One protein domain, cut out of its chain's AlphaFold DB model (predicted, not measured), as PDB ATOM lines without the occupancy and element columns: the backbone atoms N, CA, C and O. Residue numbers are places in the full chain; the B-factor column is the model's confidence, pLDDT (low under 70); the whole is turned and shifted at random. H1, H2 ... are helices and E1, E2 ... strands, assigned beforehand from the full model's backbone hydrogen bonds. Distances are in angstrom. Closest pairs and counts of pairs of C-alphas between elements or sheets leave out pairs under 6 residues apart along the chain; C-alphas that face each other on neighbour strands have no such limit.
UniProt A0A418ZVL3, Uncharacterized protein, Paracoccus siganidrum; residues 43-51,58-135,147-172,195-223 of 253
ATOM      1  N   PRO A  43      13.265  44.509 -26.942       57.41
ATOM      2  CA  PRO A  43      12.713  43.844 -28.126       57.41
ATOM      3  C   PRO A  43      12.802  44.767 -29.346       57.41
ATOM      4  O   PRO A  43      12.805  45.992 -29.206       57.41
ATOM      5  N   LEU A  44      12.838  44.187 -30.549       63.47
ATOM      6  CA  LEU A  44      12.831  44.982 -31.773       63.47
ATOM      7  C   LEU A  44      11.526  45.772 -31.822       63.47
ATOM      8  O   LEU A  44      10.468  45.161 -31.937       63.47
ATOM      9  N   TYR A  45      11.602  47.098 -31.751       67.44
ATOM     10  CA  TYR A  45      10.441  47.980 -31.724       67.44
ATOM     11  C   TYR A  45      10.545  49.032 -32.825       67.44
ATOM     12  O   TYR A  45      11.478  49.834 -32.854       67.44
ATOM     13  N   LEU A  46       9.564  49.037 -33.724       65.50
ATOM     14  CA  LEU A  46       9.431  50.024 -34.784       65.50
ATOM     15  C   LEU A  46       8.103  50.758 -34.621       65.50
ATOM     16  O   LEU A  46       7.055  50.136 -34.451       65.50
ATOM     17  N   THR A  47       8.145  52.084 -34.703       67.44
ATOM     18  CA  THR A  47       6.955  52.935 -34.688       67.44
ATOM     19  C   THR A  47       7.009  53.912 -35.855       67.44
ATOM     20  O   THR A  47       8.082  54.384 -36.241       67.44
ATOM     21  N   GLU A  48       5.839  54.196 -36.399       60.78
ATOM     22  CA  GLU A  48       5.546  55.260 -37.340       60.78
ATOM     23  C   GLU A  48       4.466  56.140 -36.700       60.78
ATOM     24  O   GLU A  48       3.502  55.624 -36.123       60.78
ATOM     25  N   PHE A  49       4.645  57.460 -36.740       56.12
ATOM     26  CA  PHE A  49       3.669  58.403 -36.195       56.12
ATOM     27  C   PHE A  49       2.872  59.027 -37.338       56.12
ATOM     28  O   PHE A  49       3.444  59.477 -38.328       56.12
ATOM     29  N   ALA A  50       1.551  59.115 -37.183       46.84
ATOM     30  CA  ALA A  50       0.760  60.029 -37.998       46.84
ATOM     31  C   ALA A  50       1.181  61.471 -37.648       46.84
ATOM     32  O   ALA A  50       1.246  61.837 -36.473       46.84
ATOM     33  N   SER A  51       1.544  62.268 -38.653       36.69
ATOM     34  CA  SER A  51       2.081  63.619 -38.463       36.69
ATOM     35  C   SER A  51       1.035  64.592 -37.898       36.69
ATOM     36  O   SER A  51      -0.030  64.748 -38.493       36.69
ATOM     37  N   THR A  58      11.471  60.419 -31.574       42.03
ATOM     38  CA  THR A  58      12.305  60.043 -32.726       42.03
ATOM     39  C   THR A  58      11.935  58.665 -33.272       42.03
ATOM     40  O   THR A  58      12.194  57.675 -32.596       42.03
ATOM     41  N   MET A  59      11.404  58.613 -34.501       46.53
ATOM     42  CA  MET A  59      11.727  57.624 -35.547       46.53
ATOM     43  C   MET A  59      11.195  58.107 -36.909       46.53
ATOM     44  O   MET A  59       9.994  58.244 -37.104       46.53
ATOM     45  N   THR A  60      12.115  58.387 -37.836       43.56
ATOM     46  CA  THR A  60      11.890  58.843 -39.219       43.56
ATOM     47  C   THR A  60      11.805  57.644 -40.174       43.56
ATOM     48  O   THR A  60      12.807  56.946 -40.340       43.56
ATOM     49  N   GLY A  61      10.659  57.395 -40.818       51.38
ATOM     50  CA  GLY A  61      10.517  56.346 -41.838       51.38
ATOM     51  C   GLY A  61       9.201  56.411 -42.624       51.38
ATOM     52  O   GLY A  61       8.376  57.282 -42.386       51.38
ATOM     53  N   GLY A  62       9.041  55.536 -43.622       56.62
ATOM     54  CA  GLY A  62       7.751  55.279 -44.276       56.62
ATOM     55  C   GLY A  62       6.927  54.215 -43.532       56.62
ATOM     56  O   GLY A  62       7.439  53.596 -42.588       56.62
ATOM     57  N   PRO A  63       5.673  53.963 -43.961       66.62
ATOM     58  CA  PRO A  63       4.750  53.045 -43.289       66.62
ATOM     59  C   PRO A  63       5.346  51.644 -43.117       66.62
ATOM     60  O   PRO A  63       6.086  51.173 -43.981       66.62
ATOM     61  N   ILE A  64       5.009  50.966 -42.018       72.44
ATOM     62  CA  ILE A  64       5.541  49.633 -41.709       72.44
ATOM     63  C   ILE A  64       4.644  48.584 -42.362       72.44
ATOM     64  O   ILE A  64       3.446  48.568 -42.107       72.44
ATOM     65  N   VAL A  65       5.205  47.684 -43.163       75.75
ATOM     66  CA  VAL A  65       4.485  46.548 -43.760       75.75
ATOM     67  C   VAL A  65       5.095  45.262 -43.224       75.75
ATOM     68  O   VAL A  65       6.299  45.057 -43.370       75.75
ATOM     69  N   LEU A  66       4.287  44.395 -42.609       78.88
ATOM     70  CA  LEU A  66       4.750  43.076 -42.181       78.88
ATOM     71  C   LEU A  66       4.484  42.060 -43.277       78.88
ATOM     72  O   LEU A  66       3.334  41.771 -43.609       78.88
ATOM     73  N   ARG A  67       5.563  41.455 -43.757       75.50
ATOM     74  CA  ARG A  67       5.515  40.280 -44.610       75.50
ATOM     75  C   ARG A  67       5.939  39.067 -43.801       75.50
ATOM     76  O   ARG A  67       7.107  38.913 -43.454       75.50
ATOM     77  N   TYR A  68       4.988  38.196 -43.514       74.88
ATOM     78  CA  TYR A  68       5.279  36.858 -43.045       74.88
ATOM     79  C   TYR A  68       5.718  35.992 -44.230       74.88
ATOM     80  O   TYR A  68       4.955  35.806 -45.181       74.88
ATOM     81  N   GLN A  69       6.947  35.480 -44.179       67.12
ATOM     82  CA  GLN A  69       7.535  34.687 -45.254       67.12
ATOM     83  C   GLN A  69       7.543  33.198 -44.898       67.12
ATOM     84  O   GLN A  69       8.284  32.753 -44.024       67.12
ATOM     85  N   ASP A  70       6.739  32.432 -45.628       69.12
ATOM     86  CA  ASP A  70       6.783  30.974 -45.703       69.12
ATOM     87  C   ASP A  70       6.637  30.565 -47.173       69.12
ATOM     88  O   ASP A  70       5.965  31.260 -47.940       69.12
ATOM     89  N   ARG A  71       7.267  29.454 -47.582       65.38
ATOM     90  CA  ARG A  71       7.231  29.006 -48.987       65.38
ATOM     91  C   ARG A  71       5.814  28.670 -49.466       65.38
ATOM     92  O   ARG A  71       5.552  28.795 -50.657       65.38
ATOM     93  N   ASN A  72       4.927  28.244 -48.567       69.12
ATOM     94  CA  ASN A  72       3.619  27.689 -48.909       69.12
ATOM     95  C   ASN A  72       2.446  28.584 -48.483       69.12
ATOM     96  O   ASN A  72       1.392  28.525 -49.110       69.12
ATOM     97  N   CYS A  73       2.597  29.398 -47.436       77.94
ATOM     98  CA  CYS A  73       1.531  30.277 -46.943       77.94
ATOM     99  C   CYS A  73       2.056  31.644 -46.454       77.94
ATOM    100  O   CYS A  73       1.967  31.954 -45.257       77.94
ATOM    101  N   PRO A  74       2.595  32.488 -47.356       81.75
ATOM    102  CA  PRO A  74       2.978  33.848 -47.002       81.75
ATOM    103  C   PRO A  74       1.741  34.682 -46.648       81.75
ATOM    104  O   PRO A  74       0.653  34.453 -47.170       81.75
ATOM    105  N   VAL A  75       1.920  35.677 -45.782       85.94
ATOM    106  CA  VAL A  75       0.899  36.694 -45.490       85.94
ATOM    107  C   VAL A  75       1.568  38.054 -45.518       85.94
ATOM    108  O   VAL A  75       2.607  38.248 -44.893       85.94
ATOM    109  N   GLU A  76       0.964  39.006 -46.215       86.56
ATOM    110  CA  GLU A  76       1.358  40.408 -46.154       86.56
ATOM    111  C   GLU A  76       0.233  41.207 -45.506       86.56
ATOM    112  O   GLU A  76      -0.911  41.191 -45.962       86.56
ATOM    113  N   LEU A  77       0.552  41.869 -44.398       87.94
ATOM    114  CA  LEU A  77      -0.403  42.708 -43.691       87.94
ATOM    115  C   LEU A  77      -0.368  44.138 -44.233       87.94
ATOM    116  O   LEU A  77       0.691  44.598 -44.667       87.94
ATOM    117  N   PRO A  78      -1.495  44.870 -44.165       84.88
ATOM    118  CA  PRO A  78      -1.529  46.281 -44.521       84.88
ATOM    119  C   PRO A  78      -0.512  47.122 -43.745       84.88
ATOM    120  O   PRO A  78      -0.006  46.724 -42.693       84.88
ATOM    121  N   ALA A  79      -0.286  48.338 -44.246       81.38
ATOM    122  CA  ALA A  79       0.516  49.340 -43.564       81.38
ATOM    123  C   ALA A  79       0.031  49.558 -42.120       81.38
ATOM    124  O   ALA A  79      -1.129  49.895 -41.866       81.38
ATOM    125  N   GLY A  80       0.949  49.376 -41.182       78.12
ATOM    126  CA  GLY A  80       0.740  49.557 -39.759       78.12
ATOM    127  C   GLY A  80       1.622  50.652 -39.188       78.12
ATOM    128  O   GLY A  80       2.591  51.112 -39.795       78.12
ATOM    129  N   ARG A  81       1.259  51.043 -37.973       75.81
ATOM    130  CA  ARG A  81       1.913  52.107 -37.215       75.81
ATOM    131  C   ARG A  81       2.962  51.599 -36.245       75.81
ATOM    132  O   ARG A  81       3.888  52.325 -35.918       75.81
ATOM    133  N   GLN A  82       2.802  50.390 -35.720       77.06
ATOM    134  CA  GLN A  82       3.706  49.847 -34.711       77.06
ATOM    135  C   GLN A  82       3.973  48.381 -34.992       77.06
ATOM    136  O   GLN A  82       3.060  47.625 -35.326       77.06
ATOM    137  N   PHE A  83       5.226  47.990 -34.816       77.81
ATOM    138  CA  PHE A  83       5.688  46.622 -34.902       77.81
ATOM    139  C   PHE A  83       6.607  46.332 -33.722       77.81
ATOM    140  O   PHE A  83       7.464  47.143 -33.374       77.81
ATOM    141  N   MET A  84       6.439  45.160 -33.122       76.12
ATOM    142  CA  MET A  84       7.361  44.656 -32.118       76.12
ATOM    143  C   MET A  84       7.654  43.177 -32.335       76.12
ATOM    144  O   MET A  84       6.733  42.420 -32.637       76.12
ATOM    145  N   ALA A  85       8.906  42.756 -32.156       75.88
ATOM    146  CA  ALA A  85       9.319  41.358 -32.248       75.88
ATOM    147  C   ALA A  85      10.230  40.930 -31.090       75.88
ATOM    148  O   ALA A  85      11.090  41.678 -30.626       75.88
ATOM    149  N   GLY A  86      10.008  39.697 -30.646       74.00
ATOM    150  CA  GLY A  86      10.751  38.977 -29.629       74.00
ATOM    151  C   GLY A  86      11.528  37.864 -30.310       74.00
ATOM    152  O   GLY A  86      11.047  37.264 -31.275       74.00
ATOM    153  N   LEU A  87      12.757  37.651 -29.849       70.38
ATOM    154  CA  LEU A  87      13.698  36.717 -30.448       70.38
ATOM    155  C   LEU A  87      14.129  35.663 -29.423       70.38
ATOM    156  O   LEU A  87      14.459  35.984 -28.277       70.38
ATOM    157  N   ALA A  88      14.175  34.415 -29.879       67.19
ATOM    158  CA  ALA A  88      14.746  33.268 -29.190       67.19
ATOM    159  C   ALA A  88      15.728  32.573 -30.144       67.19
ATOM    160  O   ALA A  88      15.352  31.700 -30.931       67.19
ATOM    161  N   GLY A  89      16.994  32.982 -30.125       65.62
ATOM    162  CA  GLY A  89      17.941  32.575 -31.159       65.62
ATOM    163  C   GLY A  89      17.661  33.297 -32.478       65.62
ATOM    164  O   GLY A  89      17.291  34.471 -32.474       65.62
ATOM    165  N   PRO A  90      17.766  32.584 -33.609       55.84
ATOM    166  CA  PRO A  90      17.424  33.113 -34.920       55.84
ATOM    167  C   PRO A  90      15.910  33.039 -35.193       55.84
ATOM    168  O   PRO A  90      15.468  33.282 -36.312       55.84
ATOM    169  N   VAL A  91      15.103  32.651 -34.197       60.22
ATOM    170  CA  VAL A  91      13.654  32.476 -34.321       60.22
ATOM    171  C   VAL A  91      12.950  33.670 -33.693       60.22
ATOM    172  O   VAL A  91      13.178  33.988 -32.527       60.22
ATOM    173  N   VAL A  92      12.041  34.295 -34.440       71.31
ATOM    174  CA  VAL A  92      11.051  35.204 -33.853       71.31
ATOM    175  C   VAL A  92      10.083  34.358 -33.028       71.31
ATOM    176  O   VAL A  92       9.334  33.581 -33.585       71.31
ATOM    177  N   ASP A  93      10.074  34.413 -31.703       72.06
ATOM    178  CA  ASP A  93       9.138  33.580 -30.920       72.06
ATOM    179  C   ASP A  93       7.769  34.258 -30.739       72.06
ATOM    180  O   ASP A  93       6.751  33.613 -30.443       72.06
ATOM    181  N   ARG A  94       7.745  35.576 -30.954       78.50
ATOM    182  CA  ARG A  94       6.563  36.419 -30.883       78.50
ATOM    183  C   ARG A  94       6.743  37.677 -31.716       78.50
ATOM    184  O   ARG A  94       7.803  38.296 -31.691       78.50
ATOM    185  N   SER A  95       5.692  38.120 -32.388       79.62
ATOM    186  CA  SER A  95       5.647  39.470 -32.946       79.62
ATOM    187  C   SER A  95       4.246  40.049 -32.866       79.62
ATOM    188  O   SER A  95       3.259  39.323 -32.837       79.62
ATOM    189  N   SER A  96       4.143  41.368 -32.808       81.81
ATOM    190  CA  SER A  96       2.863  42.062 -32.811       81.81
ATOM    191  C   SER A  96       2.913  43.252 -33.743       81.81
ATOM    192  O   SER A  96       3.899  43.990 -33.738       81.81
ATOM    193  N   MET A  97       1.832  43.466 -34.480       83.81
ATOM    194  CA  MET A  97       1.660  44.621 -35.343       83.81
ATOM    195  C   MET A  97       0.320  45.294 -35.068       83.81
ATOM    196  O   MET A  97      -0.684  44.612 -34.858       83.81
ATOM    197  N   ILE A  98       0.320  46.626 -35.070       82.69
ATOM    198  CA  ILE A  98      -0.868  47.460 -34.877       82.69
ATOM    199  C   ILE A  98      -1.094  48.292 -36.135       82.69
ATOM    200  O   ILE A  98      -0.166  48.926 -36.644       82.69
ATOM    201  N   PHE A  99      -2.331  48.305 -36.615       81.81
ATOM    202  CA  PHE A  99      -2.770  49.028 -37.805       81.81
ATOM    203  C   PHE A  99      -4.181  49.605 -37.605       81.81
ATOM    204  O   PHE A  99      -4.920  49.143 -36.729       81.81
ATOM    205  N   PRO A 100      -4.571  50.604 -38.414       75.75
ATOM    206  CA  PRO A 100      -3.772  51.291 -39.426       75.75
ATOM    207  C   PRO A 100      -2.934  52.420 -38.833       75.75
ATOM    208  O   PRO A 100      -2.747  52.517 -37.620       75.75
ATOM    209  N   MET A 101      -2.372  53.236 -39.721       72.19
ATOM    210  CA  MET A 101      -1.612  54.439 -39.387       72.19
ATOM    211  C   MET A 101      -2.392  55.400 -38.476       72.19
ATOM    212  O   MET A 101      -1.814  55.957 -37.544       72.19
ATOM    213  N   GLU A 102      -3.701  55.540 -38.702       78.44
ATOM    214  CA  GLU A 102      -4.587  56.424 -37.941       78.44
ATOM    215  C   GLU A 102      -5.690  55.644 -37.207       78.44
ATOM    216  O   GLU A 102      -6.138  54.606 -37.696       78.44
ATOM    217  N   PRO A 103      -6.154  56.105 -36.034       81.75
ATOM    218  CA  PRO A 103      -7.267  55.468 -35.336       81.75
ATOM    219  C   PRO A 103      -8.567  55.588 -36.140       81.75
ATOM    220  O   PRO A 103      -8.906  56.663 -36.629       81.75
ATOM    221  N   MET A 104      -9.328  54.501 -36.222       87.56
ATOM    222  CA  MET A 104     -10.524  54.402 -37.066       87.56
ATOM    223  C   MET A 104     -11.818  54.427 -36.260       87.56
ATOM    224  O   MET A 104     -11.846  54.012 -35.106       87.56
ATOM    225  N   THR A 105     -12.924  54.825 -36.876       91.81
ATOM    226  CA  THR A 105     -14.274  54.517 -36.373       91.81
ATOM    227  C   THR A 105     -14.543  53.005 -36.395       91.81
ATOM    228  O   THR A 105     -13.860  52.244 -37.083       91.81
ATOM    229  N   LEU A 106     -15.579  52.531 -35.685       91.38
ATOM    230  CA  LEU A 106     -15.938  51.103 -35.696       91.38
ATOM    231  C   LEU A 106     -16.308  50.603 -37.105       91.38
ATOM    232  O   LEU A 106     -15.996  49.468 -37.467       91.38
ATOM    233  N   ALA A 107     -16.964  51.439 -37.912       92.75
ATOM    234  CA  ALA A 107     -17.345  51.090 -39.279       92.75
ATOM    235  C   ALA A 107     -16.114  50.856 -40.170       92.75
ATOM    236  O   ALA A 107     -16.040  49.843 -40.865       92.75
ATOM    237  N   GLU A 108     -15.129  51.751 -40.097       92.69
ATOM    238  CA  GLU A 108     -13.846  51.618 -40.796       92.69
ATOM    239  C   GLU A 108     -13.051  50.411 -40.275       92.69
ATOM    240  O   GLU A 108     -12.525  49.627 -41.066       92.69
ATOM    241  N   ALA A 109     -13.052  50.178 -38.958       91.06
ATOM    242  CA  ALA A 109     -12.406  49.013 -38.363       91.06
ATOM    243  C   ALA A 109     -12.992  47.691 -38.862       91.06
ATOM    244  O   ALA A 109     -12.232  46.780 -39.175       91.06
ATOM    245  N   ARG A 110     -14.316  47.582 -39.023       93.00
ATOM    246  CA  ARG A 110     -14.946  46.395 -39.631       93.00
ATOM    247  C   ARG A 110     -14.483  46.176 -41.074       93.00
ATOM    248  O   ARG A 110     -14.212  45.041 -41.459       93.00
ATOM    249  N   GLN A 111     -14.377  47.245 -41.865       92.06
ATOM    250  CA  GLN A 111     -13.926  47.157 -43.258       92.06
ATOM    251  C   GLN A 111     -12.467  46.704 -43.352       92.06
ATOM    252  O   GLN A 111     -12.155  45.775 -44.096       92.06
ATOM    253  N   MET A 112     -11.578  47.314 -42.568       90.56
ATOM    254  CA  MET A 112     -10.171  46.920 -42.538       90.56
ATOM    255  C   MET A 112      -9.983  45.517 -41.958       90.56
ATOM    256  O   MET A 112      -9.158  44.747 -42.449       90.56
ATOM    257  N   LEU A 113     -10.779  45.145 -40.955       93.06
ATOM    258  CA  LEU A 113     -10.748  43.805 -40.390       93.06
ATOM    259  C   LEU A 113     -11.088  42.747 -41.439       93.06
ATOM    260  O   LEU A 113     -10.395  41.737 -41.512       93.06
ATOM    261  N   ALA A 114     -12.100  42.988 -42.276       92.75
ATOM    262  CA  ALA A 114     -12.444  42.083 -43.368       92.75
ATOM    263  C   ALA A 114     -11.273  41.890 -44.347       92.75
ATOM    264  O   ALA A 114     -11.023  40.770 -44.790       92.75
ATOM    265  N   GLN A 115     -10.512  42.953 -44.635       91.62
ATOM    266  CA  GLN A 115      -9.304  42.854 -45.460       91.62
ATOM    267  C   GLN A 115      -8.241  41.977 -44.792       91.62
ATOM    268  O   GLN A 115      -7.705  41.080 -45.437       91.62
ATOM    269  N   VAL A 116      -7.957  42.188 -43.503       92.12
ATOM    270  CA  VAL A 116      -6.929  41.410 -42.792       92.12
ATOM    271  C   VAL A 116      -7.330  39.951 -42.608       92.12
ATOM    272  O   VAL A 116      -6.511  39.067 -42.841       92.12
ATOM    273  N   VAL A 117      -8.585  39.679 -42.255       94.06
ATOM    274  CA  VAL A 117      -9.124  38.312 -42.220       94.06
ATOM    275  C   VAL A 117      -8.971  37.653 -43.591       94.06
ATOM    276  O   VAL A 117      -8.462  36.537 -43.676       94.06
ATOM    277  N   GLY A 118      -9.306  38.374 -44.665       92.69
ATOM    278  CA  GLY A 118      -9.131  37.905 -46.035       92.69
ATOM    279  C   GLY A 118      -7.678  37.594 -46.409       92.69
ATOM    280  O   GLY A 118      -7.455  36.654 -47.166       92.69
ATOM    281  N   GLN A 119      -6.689  38.323 -45.877       91.31
ATOM    282  CA  GLN A 119      -5.266  38.007 -46.080       91.31
ATOM    283  C   GLN A 119      -4.881  36.678 -45.421       91.31
ATOM    284  O   GLN A 119      -4.197  35.860 -46.028       91.31
ATOM    285  N   PHE A 120      -5.346  36.422 -44.196       92.94
ATOM    286  CA  PHE A 120      -5.057  35.156 -43.521       92.94
ATOM    287  C   PHE A 120      -5.784  33.972 -44.162       92.94
ATOM    288  O   PHE A 120      -5.186  32.911 -44.342       92.94
ATOM    289  N   ASP A 121      -7.039  34.142 -44.569       92.06
ATOM    290  CA  ASP A 121      -7.832  33.062 -45.167       92.06
ATOM    291  C   ASP A 121      -7.290  32.575 -46.532       92.06
ATOM    292  O   ASP A 121      -7.703  31.520 -47.009       92.06
ATOM    293  N   GLN A 122      -6.330  33.280 -47.150       87.81
ATOM    294  CA  GLN A 122      -5.676  32.875 -48.409       87.81
ATOM    295  C   GLN A 122      -4.649  31.738 -48.266       87.81
ATOM    296  O   GLN A 122      -4.159  31.227 -49.271       87.81
ATOM    297  N   GLY A 123      -4.319  31.308 -47.048       81.81
ATOM    298  CA  GLY A 123      -3.366  30.206 -46.849       81.81
ATOM    299  C   GLY A 123      -3.200  29.736 -45.408       81.81
ATOM    300  O   GLY A 123      -2.597  28.691 -45.154       81.81
ATOM    301  N   TRP A 124      -3.743  30.478 -44.448       91.75
ATOM    302  CA  TRP A 124      -3.778  30.098 -43.047       91.75
ATOM    303  C   TRP A 124      -5.150  29.535 -42.694       91.75
ATOM    304  O   TRP A 124      -6.182  29.968 -43.198       91.75
ATOM    305  N   SER A 125      -5.177  28.554 -41.799       92.56
ATOM    306  CA  SER A 125      -6.418  27.895 -41.394       92.56
ATOM    307  C   SER A 125      -6.962  28.508 -40.116       92.56
ATOM    308  O   SER A 125      -6.246  28.601 -39.117       92.56
ATOM    309  N   ARG A 126      -8.241  28.886 -40.120       94.31
ATOM    310  CA  ARG A 126      -8.949  29.367 -38.927       94.31
ATOM    311  C   ARG A 126      -8.872  28.328 -37.796       94.31
ATOM    312  O   ARG A 126      -9.074  27.134 -38.016       94.31
ATOM    313  N   ILE A 127      -8.596  28.783 -36.576       93.25
ATOM    314  CA  ILE A 127      -8.652  27.995 -35.341       93.25
ATOM    315  C   ILE A 127      -9.945  28.372 -34.614       93.25
ATOM    316  O   ILE A 127     -10.036  29.429 -33.988       93.25
ATOM    317  N   GLY A 128     -10.935  27.483 -34.671       90.00
ATOM    318  CA  GLY A 128     -12.248  27.720 -34.073       90.00
ATOM    319  C   GLY A 128     -13.060  28.777 -34.826       90.00
ATOM    320  O   GLY A 128     -12.914  28.951 -36.036       90.00
ATOM    321  N   THR A 129     -13.950  29.458 -34.105       89.75
ATOM    322  CA  THR A 129     -14.866  30.451 -34.682       89.75
ATOM    323  C   THR A 129     -14.179  31.801 -34.866       89.75
ATOM    324  O   THR A 129     -13.535  32.306 -33.946       89.75
ATOM    325  N   VAL A 130     -14.372  32.405 -36.039       90.50
ATOM    326  CA  VAL A 130     -13.977  33.786 -36.343       90.50
ATOM    327  C   VAL A 130     -15.208  34.679 -36.257       90.50
ATOM    328  O   VAL A 130     -16.268  34.341 -36.782       90.50
ATOM    329  N   ARG A 131     -15.076  35.813 -35.570       88.25
ATOM    330  CA  ARG A 131     -16.133  36.809 -35.408       88.25
ATOM    331  C   ARG A 131     -16.078  37.821 -36.550       88.25
ATOM    332  O   ARG A 131     -15.109  38.557 -36.670       88.25
ATOM    333  N   GLU A 132     -17.135  37.891 -37.351       75.25
ATOM    334  CA  GLU A 132     -17.179  38.759 -38.542       75.25
ATOM    335  C   GLU A 132     -17.990  40.056 -38.324       75.25
ATOM    336  O   GLU A 132     -17.882  40.993 -39.111       75.25
ATOM    337  N   GLY A 133     -18.756  40.159 -37.229       83.75
ATOM    338  CA  GLY A 133     -19.557  41.341 -36.886       83.75
ATOM    339  C   GLY A 133     -19.259  41.847 -35.478       83.75
ATOM    340  O   GLY A 133     -19.780  41.297 -34.516       83.75
ATOM    341  N   LEU A 134     -18.424  42.883 -35.369       89.44
ATOM    342  CA  LEU A 134     -18.114  43.557 -34.099       89.44
ATOM    343  C   LEU A 134     -19.140  44.642 -33.798       89.44
ATOM    344  O   LEU A 134     -19.379  45.448 -34.685       89.44
ATOM    345  N   THR A 135     -19.698  44.744 -32.599       89.75
ATOM    346  CA  THR A 135     -20.590  45.845 -32.174       89.75
ATOM    347  C   THR A 135     -19.927  46.719 -31.109       89.75
ATOM    348  O   THR A 135     -18.863  46.381 -30.607       89.75
ATOM    349  N   SER A 147     -11.311  45.569 -25.582       87.69
ATOM    350  CA  SER A 147     -10.888  44.864 -26.788       87.69
ATOM    351  C   SER A 147     -11.822  43.711 -27.118       87.69
ATOM    352  O   SER A 147     -12.401  43.091 -26.229       87.69
ATOM    353  N   ALA A 148     -11.922  43.406 -28.405       90.25
ATOM    354  CA  ALA A 148     -12.713  42.312 -28.929       90.25
ATOM    355  C   ALA A 148     -11.808  41.366 -29.719       90.25
ATOM    356  O   ALA A 148     -11.234  41.732 -30.751       90.25
ATOM    357  N   ARG A 149     -11.679  40.124 -29.245       91.94
ATOM    358  CA  ARG A 149     -10.965  39.082 -29.985       91.94
ATOM    359  C   ARG A 149     -11.790  38.663 -31.199       91.94
ATOM    360  O   ARG A 149     -12.940  38.249 -31.066       91.94
ATOM    361  N   VAL A 150     -11.167  38.716 -32.371       95.06
ATOM    362  CA  VAL A 150     -11.797  38.365 -33.648       95.06
ATOM    363  C   VAL A 150     -11.656  36.875 -33.917       95.06
ATOM    364  O   VAL A 150     -12.636  36.193 -34.201       95.06
ATOM    365  N   GLY A 151     -10.437  36.351 -33.835       95.75
ATOM    366  CA  GLY A 151     -10.169  34.980 -34.243       95.75
ATOM    367  C   GLY A 151      -8.704  34.601 -34.121       95.75
ATOM    368  O   GLY A 151      -7.860  35.408 -33.727       95.75
ATOM    369  N   GLN A 152      -8.420  33.344 -34.442       96.25
ATOM    370  CA  GLN A 152      -7.068  32.807 -34.514       96.25
ATOM    371  C   GLN A 152      -6.883  32.038 -35.819       96.25
ATOM    372  O   GLN A 152      -7.823  31.422 -36.316       96.25
ATOM    373  N   TRP A 153      -5.659  32.037 -36.336       94.50
ATOM    374  CA  TRP A 153      -5.267  31.327 -37.547       94.50
ATOM    375  C   TRP A 153      -3.984  30.545 -37.300       94.50
ATOM    376  O   TRP A 153      -3.090  31.017 -36.598       94.50
ATOM    377  N   ARG A 154      -3.882  29.360 -37.898       90.75
ATOM    378  CA  ARG A 154      -2.677  28.535 -37.925       90.75
ATOM    379  C   ARG A 154      -2.064  28.557 -39.312       90.75
ATOM    380  O   ARG A 154      -2.754  28.311 -40.303       90.75
ATOM    381  N   GLN A 155      -0.762  28.793 -39.363       85.38
ATOM    382  CA  GLN A 155       0.012  28.724 -40.596       85.38
ATOM    383  C   GLN A 155      -0.161  27.357 -41.256       85.38
ATOM    384  O   GLN A 155       0.032  26.336 -40.596       85.38
ATOM    385  N   CYS A 156      -0.515  27.332 -42.544       82.00
ATOM    386  CA  CYS A 156      -0.565  26.117 -43.362       82.00
ATOM    387  C   CYS A 156      -1.309  24.935 -42.681       82.00
ATOM    388  O   CYS A 156      -0.879  23.782 -42.756       82.00
ATOM    389  N   GLY A 157      -2.378  25.210 -41.920       76.69
ATOM    390  CA  GLY A 157      -3.150  24.216 -41.161       76.69
ATOM    391  C   GLY A 157      -2.478  23.706 -39.885       76.69
ATOM    392  O   GLY A 157      -3.089  23.746 -38.819       76.69
ATOM    393  N   ASN A 158      -1.220  23.265 -39.968       78.50
ATOM    394  CA  ASN A 158      -0.498  22.598 -38.875       78.50
ATOM    395  C   ASN A 158       0.893  23.188 -38.578       78.50
ATOM    396  O   ASN A 158       1.628  22.630 -37.760       78.50
ATOM    397  N   GLY A 159       1.251  24.312 -39.194       77.75
ATOM    398  CA  GLY A 159       2.537  24.990 -39.031       77.75
ATOM    399  C   GLY A 159       2.815  25.487 -37.604       77.75
ATOM    400  O   GLY A 159       1.940  25.423 -36.725       77.75
ATOM    401  N   PRO A 160       4.048  25.959 -37.347       78.44
ATOM    402  CA  PRO A 160       4.538  26.395 -36.045       78.44
ATOM    403  C   PRO A 160       4.072  27.796 -35.682       78.44
ATOM    404  O   PRO A 160       4.344  28.214 -34.564       78.44
ATOM    405  N   ALA A 161       3.428  28.532 -36.586       83.31
ATOM    406  CA  ALA A 161       2.938  29.868 -36.313       83.31
ATOM    407  C   ALA A 161       1.438  29.883 -36.067       83.31
ATOM    408  O   ALA A 161       0.654  29.202 -36.736       83.31
ATOM    409  N   LYS A 162       1.047  30.738 -35.133       88.88
ATOM    410  CA  LYS A 162      -0.331  31.115 -34.884       88.88
ATOM    411  C   LYS A 162      -0.438  32.630 -34.896       88.88
ATOM    412  O   LYS A 162       0.344  33.293 -34.220       88.88
ATOM    413  N   ALA A 163      -1.432  33.145 -35.600       92.56
ATOM    414  CA  ALA A 163      -1.823  34.543 -35.550       92.56
ATOM    415  C   ALA A 163      -3.123  34.683 -34.751       92.56
ATOM    416  O   ALA A 163      -4.033  33.864 -34.877       92.56
ATOM    417  N   GLU A 164      -3.211  35.715 -33.924       94.19
ATOM    418  CA  GLU A 164      -4.436  36.153 -33.262       94.19
ATOM    419  C   GLU A 164      -4.747  37.579 -33.697       94.19
ATOM    420  O   GLU A 164      -3.858  38.431 -33.684       94.19
ATOM    421  N   ILE A 165      -6.001  37.823 -34.071       94.12
ATOM    422  CA  ILE A 165      -6.486  39.154 -34.434       94.12
ATOM    423  C   ILE A 165      -7.417  39.649 -33.336       94.12
ATOM    424  O   ILE A 165      -8.370  38.960 -32.955       94.12
ATOM    425  N   THR A 166      -7.159  40.866 -32.878       92.00
ATOM    426  CA  THR A 166      -7.945  41.568 -31.867       92.00
ATOM    427  C   THR A 166      -8.203  42.989 -32.349       92.00
ATOM    428  O   THR A 166      -7.327  43.612 -32.944       92.00
ATOM    429  N   VAL A 167      -9.403  43.506 -32.102       91.00
ATOM    430  CA  VAL A 167      -9.700  44.935 -32.242       91.00
ATOM    431  C   VAL A 167      -9.627  45.562 -30.860       91.00
ATOM    432  O   VAL A 167     -10.155  45.009 -29.900       91.00
ATOM    433  N   GLU A 168      -8.942  46.686 -30.745       86.94
ATOM    434  CA  GLU A 168      -8.667  47.366 -29.484       86.94
ATOM    435  C   GLU A 168      -9.221  48.787 -29.560       86.94
ATOM    436  O   GLU A 168      -9.084  49.462 -30.581       86.94
ATOM    437  N   HIS A 169      -9.856  49.252 -28.486       86.06
ATOM    438  CA  HIS A 169     -10.242  50.655 -28.374       86.06
ATOM    439  C   HIS A 169      -9.003  51.494 -28.057       86.06
ATOM    440  O   HIS A 169      -8.253  51.191 -27.124       86.06
ATOM    441  N   TYR A 170      -8.806  52.544 -28.849       80.00
ATOM    442  CA  TYR A 170      -7.578  53.327 -28.948       80.00
ATOM    443  C   TYR A 170      -7.110  53.901 -27.603       80.00
ATOM    444  O   TYR A 170      -5.945  53.759 -27.239       80.00
ATOM    445  N   ASN A 171      -8.023  54.495 -26.831       75.00
ATOM    446  CA  ASN A 171      -7.704  55.108 -25.535       75.00
ATOM    447  C   ASN A 171      -7.720  54.094 -24.373       75.00
ATOM    448  O   ASN A 171      -7.479  54.469 -23.229       75.00
ATOM    449  N   SER A 172      -8.023  52.821 -24.639       72.12
ATOM    450  CA  SER A 172      -8.150  51.790 -23.604       72.12
ATOM    451  C   SER A 172      -6.976  50.812 -23.549       72.12
ATOM    452  O   SER A 172      -6.974  49.924 -22.703       72.12
ATOM    453  N   ARG A 195     -12.601  55.434 -31.040       87.12
ATOM    454  CA  ARG A 195     -11.645  55.037 -32.066       87.12
ATOM    455  C   ARG A 195     -11.042  53.685 -31.757       87.12
ATOM    456  O   ARG A 195     -10.872  53.311 -30.599       87.12
ATOM    457  N   PHE A 196     -10.692  52.979 -32.817       87.31
ATOM    458  CA  PHE A 196     -10.276  51.594 -32.778       87.31
ATOM    459  C   PHE A 196      -9.018  51.379 -33.602       87.31
ATOM    460  O   PHE A 196      -8.737  52.080 -34.577       87.31
ATOM    461  N   LEU A 197      -8.285  50.358 -33.192       87.50
ATOM    462  CA  LEU A 197      -7.124  49.817 -33.866       87.50
ATOM    463  C   LEU A 197      -7.307  48.319 -34.001       87.50
ATOM    464  O   LEU A 197      -8.059  47.693 -33.254       87.50
ATOM    465  N   ILE A 198      -6.572  47.731 -34.925       89.44
ATOM    466  CA  ILE A 198      -6.510  46.293 -35.079       89.44
ATOM    467  C   ILE A 198      -5.088  45.860 -34.752       89.44
ATOM    468  O   ILE A 198      -4.104  46.413 -35.248       89.44
ATOM    469  N   ARG A 199      -4.995  44.852 -33.895       89.38
ATOM    470  CA  ARG A 199      -3.755  44.216 -33.490       89.38
ATOM    471  C   ARG A 199      -3.720  42.801 -34.038       89.38
ATOM    472  O   ARG A 199      -4.646  42.019 -33.828       89.38
ATOM    473  N   VAL A 200      -2.618  42.461 -34.698       90.88
ATOM    474  CA  VAL A 200      -2.290  41.081 -35.068       90.88
ATOM    475  C   VAL A 200      -1.092  40.644 -34.239       90.88
ATOM    476  O   VAL A 200      -0.047  41.294 -34.253       90.88
ATOM    477  N   ASN A 201      -1.242  39.543 -33.511       89.12
ATOM    478  CA  ASN A 201      -0.200  38.957 -32.679       89.12
ATOM    479  C   ASN A 201       0.189  37.574 -33.213       89.12
ATOM    480  O   ASN A 201      -0.637  36.664 -33.243       89.12
ATOM    481  N   PHE A 202       1.448  37.409 -33.596       87.25
ATOM    482  CA  PHE A 202       2.034  36.142 -34.003       87.25
ATOM    483  C   PHE A 202       2.734  35.485 -32.817       87.25
ATOM    484  O   PHE A 202       3.482  36.115 -32.071       87.25
ATOM    485  N   THR A 203       2.497  34.191 -32.651       86.25
ATOM    486  CA  THR A 203       3.051  33.355 -31.581       86.25
ATOM    487  C   THR A 203       3.411  31.983 -32.128       86.25
ATOM    488  O   THR A 203       2.902  31.561 -33.170       86.25
ATOM    489  N   LEU A 204       4.236  31.245 -31.389       83.94
ATOM    490  CA  LEU A 204       4.430  29.822 -31.637       83.94
ATOM    491  C   LEU A 204       3.112  29.052 -31.411       83.94
ATOM    492  O   LEU A 204       2.415  29.230 -30.412       83.94
ATOM    493  N   ALA A 205       2.758  28.189 -32.362       82.88
ATOM    494  CA  ALA A 205       1.463  27.523 -32.455       82.88
ATOM    495  C   ALA A 205       1.242  26.463 -31.375       82.88
ATOM    496  O   ALA A 205       0.098  26.122 -31.078       82.88
ATOM    497  N   THR A 206       2.320  25.925 -30.797       81.19
ATOM    498  CA  THR A 206       2.248  24.843 -29.812       81.19
ATOM    499  C   THR A 206       2.964  25.217 -28.521       81.19
ATOM    500  O   THR A 206       3.982  25.911 -28.520       81.19
ATOM    501  N   GLN A 207       2.451  24.700 -27.402       81.19
ATOM    502  CA  GLN A 207       3.082  24.864 -26.093       81.19
ATOM    503  C   GLN A 207       4.490  24.253 -26.066       81.19
ATOM    504  O   GLN A 207       5.385  24.804 -25.434       81.19
ATOM    505  N   THR A 208       4.708  23.151 -26.790       80.38
ATOM    506  CA  THR A 208       6.027  22.521 -26.924       80.38
ATOM    507  C   THR A 208       7.042  23.471 -27.553       80.38
ATOM    508  O   THR A 208       8.116  23.648 -26.987       80.38
ATOM    509  N   LEU A 209       6.695  24.122 -28.669       76.50
ATOM    510  CA  LEU A 209       7.571  25.103 -29.318       76.50
ATOM    511  C   LEU A 209       7.817  26.311 -28.410       76.50
ATOM    512  O   LEU A 209       8.960  26.723 -28.234       76.50
ATOM    513  N   SER A 210       6.762  26.832 -27.775       78.50
ATOM    514  CA  SER A 210       6.878  27.946 -26.827       78.50
ATOM    515  C   SER A 210       7.814  27.625 -25.662       78.50
ATOM    516  O   SER A 210       8.607  28.475 -25.260       78.50
ATOM    517  N   ARG A 211       7.738  26.404 -25.121       79.56
ATOM    518  CA  ARG A 211       8.608  25.945 -24.038       79.56
ATOM    519  C   ARG A 211      10.060  25.858 -24.494       79.56
ATOM    520  O   ARG A 211      10.916  26.405 -23.814       79.56
ATOM    521  N   LYS A 212      10.328  25.259 -25.658       77.50
ATOM    522  CA  LYS A 212      11.688  25.155 -26.216       77.50
ATOM    523  C   LYS A 212      12.312  26.525 -26.492       77.50
ATOM    524  O   LYS A 212      13.462  26.756 -26.134       77.50
ATOM    525  N   ALA A 213      11.544  27.457 -27.060       78.06
ATOM    526  CA  ALA A 213      11.991  28.838 -27.249       78.06
ATOM    527  C   ALA A 213      12.309  29.520 -25.905       78.06
ATOM    528  O   ALA A 213      13.347  30.164 -25.765       78.06
ATOM    529  N   SER A 214      11.464  29.310 -24.891       79.44
ATOM    530  CA  SER A 214      11.687  29.847 -23.543       79.44
ATOM    531  C   SER A 214      12.932  29.247 -22.877       79.44
ATOM    532  O   SER A 214      13.721  29.978 -22.288       79.44
ATOM    533  N   GLU A 215      13.152  27.935 -22.997       79.62
ATOM    534  CA  GLU A 215      14.352  27.248 -22.497       79.62
ATOM    535  C   GLU A 215      15.627  27.786 -23.168       79.62
ATOM    536  O   GLU A 215      16.629  28.024 -22.488       79.62
ATOM    537  N   LEU A 216      15.580  28.058 -24.476       79.06
ATOM    538  CA  LEU A 216      16.691  28.651 -25.221       79.06
ATOM    539  C   LEU A 216      16.994  30.084 -24.750       79.06
ATOM    540  O   LEU A 216      18.155  30.418 -24.510       79.06
ATOM    541  N   VAL A 217      15.961  30.911 -24.551       79.69
ATOM    542  CA  VAL A 217      16.089  32.277 -24.010       79.69
ATOM    543  C   VAL A 217      16.681  32.261 -22.603       79.69
ATOM    544  O   VAL A 217      17.628  32.995 -22.326       79.69
ATOM    545  N   MET A 218      16.173  31.405 -21.716       80.88
ATOM    546  CA  MET A 218      16.678  31.295 -20.343       80.88
ATOM    547  C   MET A 218      18.125  30.802 -20.300       80.88
ATOM    548  O   MET A 218      18.925  31.294 -19.505       80.88
ATOM    549  N   SER A 219      18.487  29.877 -21.189       84.38
ATOM    550  CA  SER A 219      19.857  29.371 -21.290       84.38
ATOM    551  C   SER A 219      20.822  30.448 -21.792       84.38
ATOM    552  O   SER A 219      21.911  30.601 -21.240       84.38
ATOM    553  N   ARG A 220      20.424  31.227 -22.811       83.56
ATOM    554  CA  ARG A 220      21.229  32.349 -23.324       83.56
ATOM    555  C   ARG A 220      21.409  33.415 -22.253       83.56
ATOM    556  O   ARG A 220      22.520  33.876 -22.037       83.56
ATOM    557  N   ARG A 221      20.341  33.738 -21.522       82.44
ATOM    558  CA  ARG A 221      20.374  34.679 -20.398       82.44
ATOM    559  C   ARG A 221      21.419  34.296 -19.353       82.44
ATOM    560  O   ARG A 221      22.203  35.147 -18.945       82.44
ATOM    561  N   ALA A 222      21.429  33.029 -18.942       84.56
ATOM    562  CA  ALA A 222      22.393  32.529 -17.969       84.56
ATOM    563  C   ALA A 222      23.837  32.623 -18.490       84.56
ATOM    564  O   ALA A 222      24.728  33.007 -17.737       84.56
ATOM    565  N   ALA A 223      24.062  32.323 -19.773       86.62
ATOM    566  CA  ALA A 223      25.382  32.414 -20.399       86.62
ATOM    567  C   ALA A 223      25.900  33.860 -20.508       86.62
ATOM    568  O   ALA A 223      27.096  34.088 -20.356       86.62
TER     569      ALA A 223
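Overview. This is residues 43 to 51, 58 to 135, 147 to 172 and 195 to 223 of the 253 residues of an uncharacterized protein of Paracoccus siganidrum (UniProt A0A418ZVL3). A twisted sheet of seven strands makes the body, with helix H1 packed on one face and helix H2 crossing the other over E3 and E8: three layers, helices on both faces of one sheet. Strand E2 lies outside that sheet, over E4 on the H1 side, and the chain folds back beside it. The printed part has 142 residues and runs E1, E2, E3, E4, H1, E5, E6, E7, E8, H2; the sheet order is E1 - E3 - E4 - E8 - E7 - E6 - E5, all antiparallel, and the class is mixed, helices and strands. It is compact, with a radius of gyration of the C-alphas of 15.7 A, and spans 48 by 40 by 29 A.

Arrangement. Begin at E1, residues 44 to 47, an edge strand beside E3, residues 82 to 88; N 46 and O 83 are 2.8 A apart. E2, residues 64 to 68, pairs with no named strand, but its residues 67 to 68 pair antiparallel with residues 75 to 76. Its closest C-alpha pair with E4, residues 91 to 104, is Leu 66 and Met 97, 7.7 A. E3 and E4 form a hairpin, with N 84 and O 96 at 2.9 A. Look next at E8, residues 196 to 204: N 97 of E4 and its O 200 are 2.9 A apart. E7, residues 161 to 169, follows in the sheet, with N 164 and O 201 at 2.8 A. It forms a hairpin with E6, residues 147 to 155, where N 153 and O 163 are 2.8 A apart. E5, residues 124 to 126, is the other edge strand, with N 125 and O 154 at 2.9 A. H1, residues 106 to 121, is on the sheet; its closest C-alphas to E8 are Leu 106 and Phe 196, 6.4 A. H2, residues 207 to 223, is on the opposite face at a height over the sheet of 9.5 A, over E3 and E8 and only just over E4, with 3 C-alphas falling on it. It runs across the strands, at 69 degrees to E3 on the local plane; the closest C-alphas, Ala 88 and Val 217, are 5.4 A apart. In H1 and H2 every O i to N i+4 pair is within hydrogen-bond range.

Along the chain. Find C-alpha 44, where E1 begins, at (12.831, 44.982, -31.773). E4 runs 32.8 A to C-alpha 104 at (-10.524, 54.402, -37.066) and bends by 63 degrees at residue 101. H1 is 21.9 A long, E3 20.7 A, E6 23.9 A, E7 25.9 A and E8 26.3 A. H2 runs 24.2 A to C-alpha 223 at (25.382, 32.414, -20.399).

Size, cuts and confidence. The C-alphas farthest apart, of Ala 107 and Ala 223, are 50.3 A apart. Residues 52 to 57, 136 to 146 and 173 to 194 are not printed, with C-alpha gaps of 12.3 A, 11.1 A and 9.7 A. E2 to E3 is a long link. The model's pLDDT is under 70 at residues 43 to 51, 58 to 63, 69 to 72 and 88 to 91.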